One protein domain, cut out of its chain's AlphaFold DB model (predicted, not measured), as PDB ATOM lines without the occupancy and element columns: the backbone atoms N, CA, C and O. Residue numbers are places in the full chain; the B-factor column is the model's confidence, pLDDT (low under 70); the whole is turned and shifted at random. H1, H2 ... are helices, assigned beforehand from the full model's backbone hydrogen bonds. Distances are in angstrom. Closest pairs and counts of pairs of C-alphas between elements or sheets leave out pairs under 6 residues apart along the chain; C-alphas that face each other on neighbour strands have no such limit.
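Overview. This is residues 267 to 329 of the 643 residues of the protein "CFEM domain-containing protein" of Trematosphaeria pertusa (UniProt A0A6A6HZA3). H1 and H3 pack side by side, and H4 folds back from H3, its residues 313 to 318 packing on this pair; short H2 lies crosswise near the last turns of H4. The 63 printed residues, all helix by class, have four named helices, H1 to H4 in order. The whole is compact, radius of gyration of the C-alphas 11.0 A, spanning 30 by 22 by 17 A.

Along the chain. H1, residues 267 to 277, begins at C-alpha 267 (220.378, 146.321, 168.823) and measures 15.5 A. H2, 288 to 293, measures 8.3 A; H3, 296 to 308, 18.8 A. H4, 311 to 327, measures 24.3 A, ending at (212.948, 139.957, 149.525).

Arrangement. H1 and H3 touch, closest C-alphas Ala 269 and Val 305, 5.2 A. H3 and H4 form a hairpin, closest C-alphas Val 305 and Glu 314, 6.1 A. H2 only just touches H4, with 3 pairs of C-alphas within 8 A, closest Cys 292 and Cys 325, 5.6 A. Every O i to N i+4 pair is within hydrogen-bond range in H2 and H4; 5 of 7 in H1, 6 of 9 in H3.

Size, cuts and confidence. The farthest C-alphas, Ala 283 and Ser 312, are 31.6 A apart. The printed part has no cut or long link; no printed residue is under 70 in pLDDT.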
ATOM      1  N   GLU A 267     219.090 145.602 168.782       96.62
ATOM      2  CA  GLU A 267     220.378 146.321 168.823       96.62
ATOM      3  C   GLU A 267     221.568 145.413 169.175       96.62
ATOM      4  O   GLU A 267     222.666 145.613 168.655       96.62
ATOM      5  N   CYS A 268     221.339 144.386 170.003       97.69
ATOM      6  CA  CYS A 268     222.344 143.385 170.368       97.69
ATOM      7  C   CYS A 268     222.878 142.603 169.154       97.69
ATOM      8  O   CYS A 268     224.058 142.259 169.103       97.69
ATOM      9  N   ALA A 269     222.023 142.357 168.156       97.88
ATOM     10  CA  ALA A 269     222.355 141.612 166.948       97.88
ATOM     11  C   ALA A 269     222.854 142.540 165.835       97.88
ATOM     12  O   ALA A 269     223.734 142.164 165.062       97.88
ATOM     13  N   LEU A 270     222.332 143.772 165.767       96.25
ATOM     14  CA  LEU A 270     222.685 144.763 164.748       96.25
ATOM     15  C   LEU A 270     224.203 145.020 164.688       96.25
ATOM     16  O   LEU A 270     224.773 145.049 163.597       96.25
ATOM     17  N   GLY A 271     224.870 145.125 165.844       95.88
ATOM     18  CA  GLY A 271     226.332 145.253 165.906       95.88
ATOM     19  C   GLY A 271     227.066 144.039 165.320       95.88
ATOM     20  O   GLY A 271     227.976 144.203 164.506       95.88
ATOM     21  N   CYS A 272     226.625 142.824 165.661       97.56
ATOM     22  CA  CYS A 272     227.184 141.585 165.120       97.56
ATOM     23  C   CYS A 272     227.060 141.527 163.591       97.56
ATOM     24  O   CYS A 272     228.055 141.288 162.904       97.56
ATOM     25  N   TYR A 273     225.876 141.821 163.046       96.19
ATOM     26  CA  TYR A 273     225.666 141.781 161.600       96.19
ATOM     27  C   TYR A 273     226.529 142.806 160.851       96.19
ATOM     28  O   TYR A 273     227.157 142.432 159.860       96.19
ATOM     29  N   ILE A 274     226.697 144.033 161.359       94.88
ATOM     30  CA  ILE A 274     227.611 145.029 160.759       94.88
ATOM     31  C   ILE A 274     229.065 144.519 160.710       94.88
ATOM     32  O   ILE A 274     229.737 144.680 159.689       94.88
ATOM     33  N   THR A 275     229.551 143.834 161.755       94.50
ATOM     34  CA  THR A 275     230.906 143.237 161.721       94.50
ATOM     35  C   THR A 275     231.044 142.094 160.712       94.50
ATOM     36  O   THR A 275     232.147 141.831 160.232       94.50
ATOM     37  N   THR A 276     229.940 141.442 160.327       95.00
ATOM     38  CA  THR A 276     229.947 140.440 159.248       95.00
ATOM     39  C   THR A 276     229.821 141.050 157.852       95.00
ATOM     40  O   THR A 276     230.578 140.639 156.979       95.00
ATOM     41  N   LEU A 277     228.983 142.079 157.651       94.12
ATOM     42  CA  LEU A 277     228.866 142.809 156.370       94.12
ATOM     43  C   LEU A 277     230.193 143.452 155.928       94.12
ATOM     44  O   LEU A 277     230.430 143.671 154.749       94.12
ATOM     45  N   THR A 278     231.064 143.776 156.884       92.81
ATOM     46  CA  THR A 278     232.390 144.369 156.633       92.81
ATOM     47  C   THR A 278     233.500 143.326 156.440       92.81
ATOM     48  O   THR A 278     234.646 143.688 156.173       92.81
ATOM     49  N   THR A 279     233.191 142.027 156.570       93.00
ATOM     50  CA  THR A 279     234.163 140.914 156.526       93.00
ATOM     51  C   THR A 279     233.689 139.704 155.703       93.00
ATOM     52  O   THR A 279     234.232 138.596 155.824       93.00
ATOM     53  N   ASP A 280     232.673 139.873 154.854       92.25
ATOM     54  CA  ASP A 280     232.182 138.815 153.971       92.25
ATOM     55  C   ASP A 280     232.871 138.785 152.597       92.25
ATOM     56  O   ASP A 280     233.153 137.696 152.099       92.25
ATOM     57  N   GLY A 281     233.245 139.955 152.073       92.06
ATOM     58  CA  GLY A 281     233.928 140.142 150.792       92.06
ATOM     59  C   GLY A 281     233.101 140.891 149.740       92.06
ATOM     60  O   GLY A 281     233.613 141.140 148.647       92.06
ATOM     61  N   CYS A 282     231.860 141.271 150.046       94.50
ATOM     62  CA  CYS A 282     231.002 142.003 149.123       94.50
ATOM     63  C   CYS A 282     231.466 143.453 148.913       94.50
ATOM     64  O   CYS A 282     231.905 144.141 149.832       94.50
ATOM     65  N   ALA A 283     231.352 143.939 147.672       92.69
ATOM     66  CA  ALA A 283     231.927 145.222 147.250       92.69
ATOM     67  C   ALA A 283     231.225 146.468 147.834       92.69
ATOM     68  O   ALA A 283     231.737 147.578 147.696       92.69
ATOM     69  N   SER A 284     230.060 146.300 148.466       90.88
ATOM     70  CA  SER A 284     229.360 147.347 149.212       90.88
ATOM     71  C   SER A 284     228.596 146.751 150.390       90.88
ATOM     72  O   SER A 284     227.882 145.760 150.237       90.88
ATOM     73  N   GLU A 285     228.637 147.425 151.538       89.38
ATOM     74  CA  GLU A 285     227.793 147.161 152.718       89.38
ATOM     75  C   GLU A 285     226.285 147.213 152.384       89.38
ATOM     76  O   GLU A 285     225.458 146.644 153.094       89.38
ATOM     77  N   THR A 286     225.910 147.879 151.284       91.12
ATOM     78  CA  THR A 286     224.519 148.001 150.821       91.12
ATOM     79  C   THR A 286     224.070 146.892 149.866       91.12
ATOM     80  O   THR A 286     222.878 146.831 149.561       91.12
ATOM     81  N   ASP A 287     224.970 146.047 149.349       92.75
ATOM     82  CA  ASP A 287     224.610 144.977 148.403       92.75
ATOM     83  C   ASP A 287     224.055 143.754 149.141       92.75
ATOM     84  O   ASP A 287     224.693 142.709 149.263       92.75
ATOM     85  N   PHE A 288     222.838 143.901 149.667       92.19
ATOM     86  CA  PHE A 288     222.138 142.841 150.394       92.19
ATOM     87  C   PHE A 288     222.017 141.547 149.582       92.19
ATOM     88  O   PHE A 288     222.008 140.471 150.172       92.19
ATOM     89  N   LYS A 289     221.977 141.622 148.244       94.31
ATOM     90  CA  LYS A 289     221.943 140.418 147.414       94.31
ATOM     91  C   LYS A 289     223.268 139.662 147.512       94.31
ATOM     92  O   LYS A 289     223.245 138.456 147.735       94.31
ATOM     93  N   CYS A 290     224.399 140.359 147.431       95.69
ATOM     94  CA  CYS A 290     225.713 139.761 147.659       95.69
ATOM     95  C   CYS A 290     225.824 139.164 149.083       95.69
ATOM     96  O   CYS A 290     226.076 137.961 149.213       95.69
ATOM     97  N   HIS A 291     225.504 139.945 150.126       94.62
ATOM     98  CA  HIS A 291     225.571 139.522 151.541       94.62
ATOM     99  C   HIS A 291     224.733 138.270 151.852       94.62
ATOM    100  O   HIS A 291     225.174 137.383 152.585       94.62
ATOM    101  N   CYS A 292     223.535 138.170 151.270       95.00
ATOM    102  CA  CYS A 292     222.683 136.984 151.374       95.00
ATOM    103  C   CYS A 292     223.213 135.810 150.531       95.00
ATOM    104  O   CYS A 292     223.222 134.676 151.007       95.00
ATOM    105  N   SER A 293     223.684 136.059 149.301       93.38
ATOM    106  CA  SER A 293     224.071 135.000 148.347       93.38
ATOM    107  C   SER A 293     225.231 134.130 148.819       93.38
ATOM    108  O   SER A 293     225.287 132.945 148.503       93.38
ATOM    109  N   THR A 294     226.132 134.696 149.621       86.25
ATOM    110  CA  THR A 294     227.282 133.980 150.181       86.25
ATOM    111  C   THR A 294     226.866 132.997 151.294       86.25
ATOM    112  O   THR A 294     227.716 132.270 151.810       86.25
ATOM    113  N   GLY A 295     225.593 133.002 151.731       73.62
ATOM    114  CA  GLY A 295     225.002 132.157 152.790       73.62
ATOM    115  C   GLY A 295     225.564 132.383 154.206       73.62
ATOM    116  O   GLY A 295     224.964 132.017 155.215       73.62
ATOM    117  N   ASN A 296     226.727 133.021 154.295       84.44
ATOM    118  CA  ASN A 296     227.574 133.056 155.477       84.44
ATOM    119  C   ASN A 296     227.236 134.180 156.462       84.44
ATOM    120  O   ASN A 296     227.794 134.185 157.556       84.44
ATOM    121  N   ILE A 297     226.353 135.127 156.120       93.06
ATOM    122  CA  ILE A 297     225.993 136.223 157.034       93.06
ATOM    123  C   ILE A 297     225.360 135.689 158.328       93.06
ATOM    124  O   ILE A 297     225.784 136.068 159.418       93.06
ATOM    125  N   LEU A 298     224.422 134.737 158.230       93.94
ATOM    126  CA  LEU A 298     223.825 134.085 159.400       93.94
ATOM    127  C   LEU A 298     224.863 133.253 160.169       93.94
ATOM    128  O   LEU A 298     224.972 133.397 161.385       93.94
ATOM    129  N   GLY A 299     225.657 132.435 159.469       94.12
ATOM    130  CA  GLY A 299     226.657 131.550 160.082       94.12
ATOM    131  C   GLY A 299     227.770 132.298 160.825       94.12
ATOM    132  O   GLY A 299     228.041 132.006 161.990       94.12
ATOM    133  N   LYS A 300     228.375 133.313 160.192       95.12
ATOM    134  CA  LYS A 300     229.401 134.164 160.819       95.12
ATOM    135  C   LYS A 300     228.832 134.928 162.019       95.12
ATOM    136  O   LYS A 300     229.464 134.956 163.079       95.12
ATOM    137  N   ALA A 301     227.643 135.519 161.876       96.69
ATOM    138  CA  ALA A 301     227.062 136.370 162.912       96.69
ATOM    139  C   ALA A 301     226.541 135.579 164.117       96.69
ATOM    140  O   ALA A 301     226.634 136.087 165.234       96.69
ATOM    141  N   ALA A 302     226.047 134.347 163.933       96.25
ATOM    142  CA  ALA A 302     225.463 133.531 165.004       96.25
ATOM    143  C   ALA A 302     226.367 133.438 166.247       96.25
ATOM    144  O   ALA A 302     225.905 133.645 167.364       96.25
ATOM    145  N   SER A 303     227.678 133.246 166.056       97.12
ATOM    146  CA  SER A 303     228.661 133.161 167.153       97.12
ATOM    147  C   SER A 303     228.863 134.460 167.956       97.12
ATOM    148  O   SER A 303     229.449 134.426 169.043       97.12
ATOM    149  N   CYS A 304     228.411 135.596 167.420       98.06
ATOM    150  CA  CYS A 304     228.370 136.900 168.077       98.06
ATOM    151  C   CYS A 304     226.973 137.178 168.648       98.06
ATOM    152  O   CYS A 304     226.866 137.604 169.798       98.06
ATOM    153  N   VAL A 305     225.908 136.889 167.892       98.00
ATOM    154  CA  VAL A 305     224.514 137.078 168.327       98.00
ATOM    155  C   VAL A 305     224.245 136.254 169.591       98.00
ATOM    156  O   VAL A 305     223.905 136.837 170.615       98.00
ATOM    157  N   ALA A 306     224.571 134.957 169.592       97.75
ATOM    158  CA  ALA A 306     224.415 134.055 170.743       97.75
ATOM    159  C   ALA A 306     225.251 134.431 171.992       97.75
ATOM    160  O   ALA A 306     225.116 133.806 173.042       97.75
ATOM    161  N   LYS A 307     226.145 135.430 171.897       98.06
ATOM    162  CA  LYS A 307     226.928 135.971 173.029       98.06
ATOM    163  C   LYS A 307     226.422 137.317 173.545       98.06
ATOM    164  O   LYS A 307     226.775 137.690 174.659       98.06
ATOM    165  N   ASN A 308     225.669 138.064 172.736       97.88
ATOM    166  CA  ASN A 308     225.257 139.440 173.041       97.88
ATOM    167  C   ASN A 308     223.731 139.607 173.148       97.88
ATOM    168  O   ASN A 308     223.272 140.606 173.696       97.88
ATOM    169  N   CYS A 309     222.956 138.654 172.629       98.31
ATOM    170  CA  CYS A 309     221.496 138.653 172.592       98.31
ATOM    171  C   CYS A 309     220.890 137.573 173.497       98.31
ATOM    172  O   CYS A 309     221.557 136.597 173.843       98.31
ATOM    173  N   SER A 310     219.600 137.705 173.827       98.12
ATOM    174  CA  SER A 310     218.824 136.558 174.311       98.12
ATOM    175  C   SER A 310     218.518 135.587 173.163       98.12
ATOM    176  O   SER A 310     218.551 135.964 171.992       98.12
ATOM    177  N   SER A 311     218.137 134.348 173.484       97.06
ATOM    178  CA  SER A 311     217.673 133.371 172.485       97.06
ATOM    179  C   SER A 311     216.420 133.834 171.722       97.06
ATOM    180  O   SER A 311     216.232 133.462 170.564       97.06
ATOM    181  N   SER A 312     215.591 134.689 172.334       97.50
ATOM    182  CA  SER A 312     214.438 135.315 171.674       97.50
ATOM    183  C   SER A 312     214.875 136.364 170.649       97.50
ATOM    184  O   SER A 312     214.379 136.363 169.523       97.50
ATOM    185  N   ASP A 313     215.821 137.235 171.017       97.69
ATOM    186  CA  ASP A 313     216.374 138.254 170.113       97.69
ATOM    187  C   ASP A 313     217.184 137.614 168.975       97.69
ATOM    188  O   ASP A 313     217.160 138.100 167.847       97.69
ATOM    189  N   GLU A 314     217.882 136.504 169.246       97.06
ATOM    190  CA  GLU A 314     218.588 135.725 168.227       97.06
ATOM    191  C   GLU A 314     217.621 135.163 167.180       97.06
ATOM    192  O   GLU A 314     217.888 135.281 165.980       97.06
ATOM    193  N   LYS A 315     216.493 134.579 167.610       96.88
ATOM    194  CA  LYS A 315     215.487 134.057 166.680       96.88
ATOM    195  C   LYS A 315     214.819 135.176 165.880       96.88
ATOM    196  O   LYS A 315     214.745 135.070 164.661       96.88
ATOM    197  N   ASP A 316     214.404 136.264 166.526       96.94
ATOM    198  CA  ASP A 316     213.819 137.425 165.842       96.94
ATOM    199  C   ASP A 316     214.795 138.053 164.825       96.94
ATOM    200  O   ASP A 316     214.412 138.334 163.687       96.94
ATOM    201  N   ALA A 317     216.077 138.202 165.178       97.06
ATOM    202  CA  ALA A 317     217.101 138.715 164.268       97.06
ATOM    203  C   ALA A 317     217.359 137.785 163.067       97.06
ATOM    204  O   ALA A 317     217.482 138.270 161.937       97.06
ATOM    205  N   LYS A 318     217.403 136.461 163.290       95.62
ATOM    206  CA  LYS A 318     217.499 135.450 162.223       95.62
ATOM    207  C   LYS A 318     216.286 135.518 161.294       95.62
ATOM    208  O   LYS A 318     216.461 135.739 160.098       95.62
ATOM    209  N   ASP A 319     215.076 135.418 161.843       95.88
ATOM    210  CA  ASP A 319     213.819 135.418 161.083       95.88
ATOM    211  C   ASP A 319     213.644 136.722 160.264       95.88
ATOM    212  O   ASP A 319     213.109 136.692 159.154       95.88
ATOM    213  N   LYS A 320     214.125 137.870 160.772       96.00
ATOM    214  CA  LYS A 320     214.140 139.162 160.051       96.00
ATOM    215  C   LYS A 320     215.129 139.205 158.886       96.00
ATOM    216  O   LYS A 320     214.807 139.781 157.847       96.00
ATOM    217  N   ILE A 321     216.318 138.618 159.033       95.12
ATOM    218  CA  ILE A 321     217.322 138.585 157.958       95.12
ATOM    219  C   ILE A 321     216.961 137.558 156.887       95.12
ATOM    220  O   ILE A 321     217.119 137.867 155.710       95.12
ATOM    221  N   VAL A 322     216.396 136.406 157.258       94.81
ATOM    222  CA  VAL A 322     215.858 135.426 156.298       94.81
ATOM    223  C   VAL A 322     214.824 136.096 155.381       94.81
ATOM    224  O   VAL A 322     215.032 136.143 154.170       94.81
ATOM    225  N   LYS A 323     213.818 136.776 155.949       94.81
ATOM    226  CA  LYS A 323     212.797 137.528 155.185       94.81
ATOM    227  C   LYS A 323     213.371 138.658 154.327       94.81
ATOM    228  O   LYS A 323     212.842 138.970 153.260       94.81
ATOM    229  N   ALA A 324     214.465 139.285 154.758       94.56
ATOM    230  CA  ALA A 324     215.149 140.289 153.949       94.56
ATOM    231  C   ALA A 324     215.909 139.668 152.763       94.56
ATOM    232  O   ALA A 324     215.887 140.242 151.673       94.56
ATOM    233  N   CYS A 325     216.523 138.496 152.946       95.00
ATOM    234  CA  CYS A 325     217.176 137.745 151.876       95.00
ATOM    235  C   CYS A 325     216.164 137.196 150.859       95.00
ATOM    236  O   CYS A 325     216.347 137.389 149.653       95.00
ATOM    237  N   GLU A 326     215.031 136.668 151.328       94.44
ATOM    238  CA  GLU A 326     213.877 136.324 150.487       94.44
ATOM    239  C   GLU A 326     213.438 137.531 149.638       94.44
ATOM    240  O   GLU A 326     213.252 137.409 148.427       94.44
ATOM    241  N   SER A 327     213.366 138.733 150.234       94.75
ATOM    242  CA  SER A 327     212.948 139.957 149.525       94.75
ATOM    243  C   SER A 327     213.893 140.416 148.399       94.75
ATOM    244  O   SER A 327     213.457 141.137 147.500       94.75
ATOM    245  N   VAL A 328     215.162 139.978 148.396       95.00
ATOM    246  CA  VAL A 328     216.122 140.202 147.289       95.00
ATOM    247  C   VAL A 328     216.241 138.998 146.338       95.00
ATOM    248  O   VAL A 328     217.117 138.970 145.463       95.00
ATOM    249  N   GLY A 329     215.330 138.028 146.469       95.44
ATOM    250  CA  GLY A 329     215.247 136.829 145.639       95.44
ATOM    251  C   GLY A 329     216.288 135.770 145.993       95.44
ATOM    252  O   GLY A 329     216.811 135.124 145.086       95.44
TER     253      GLY A 329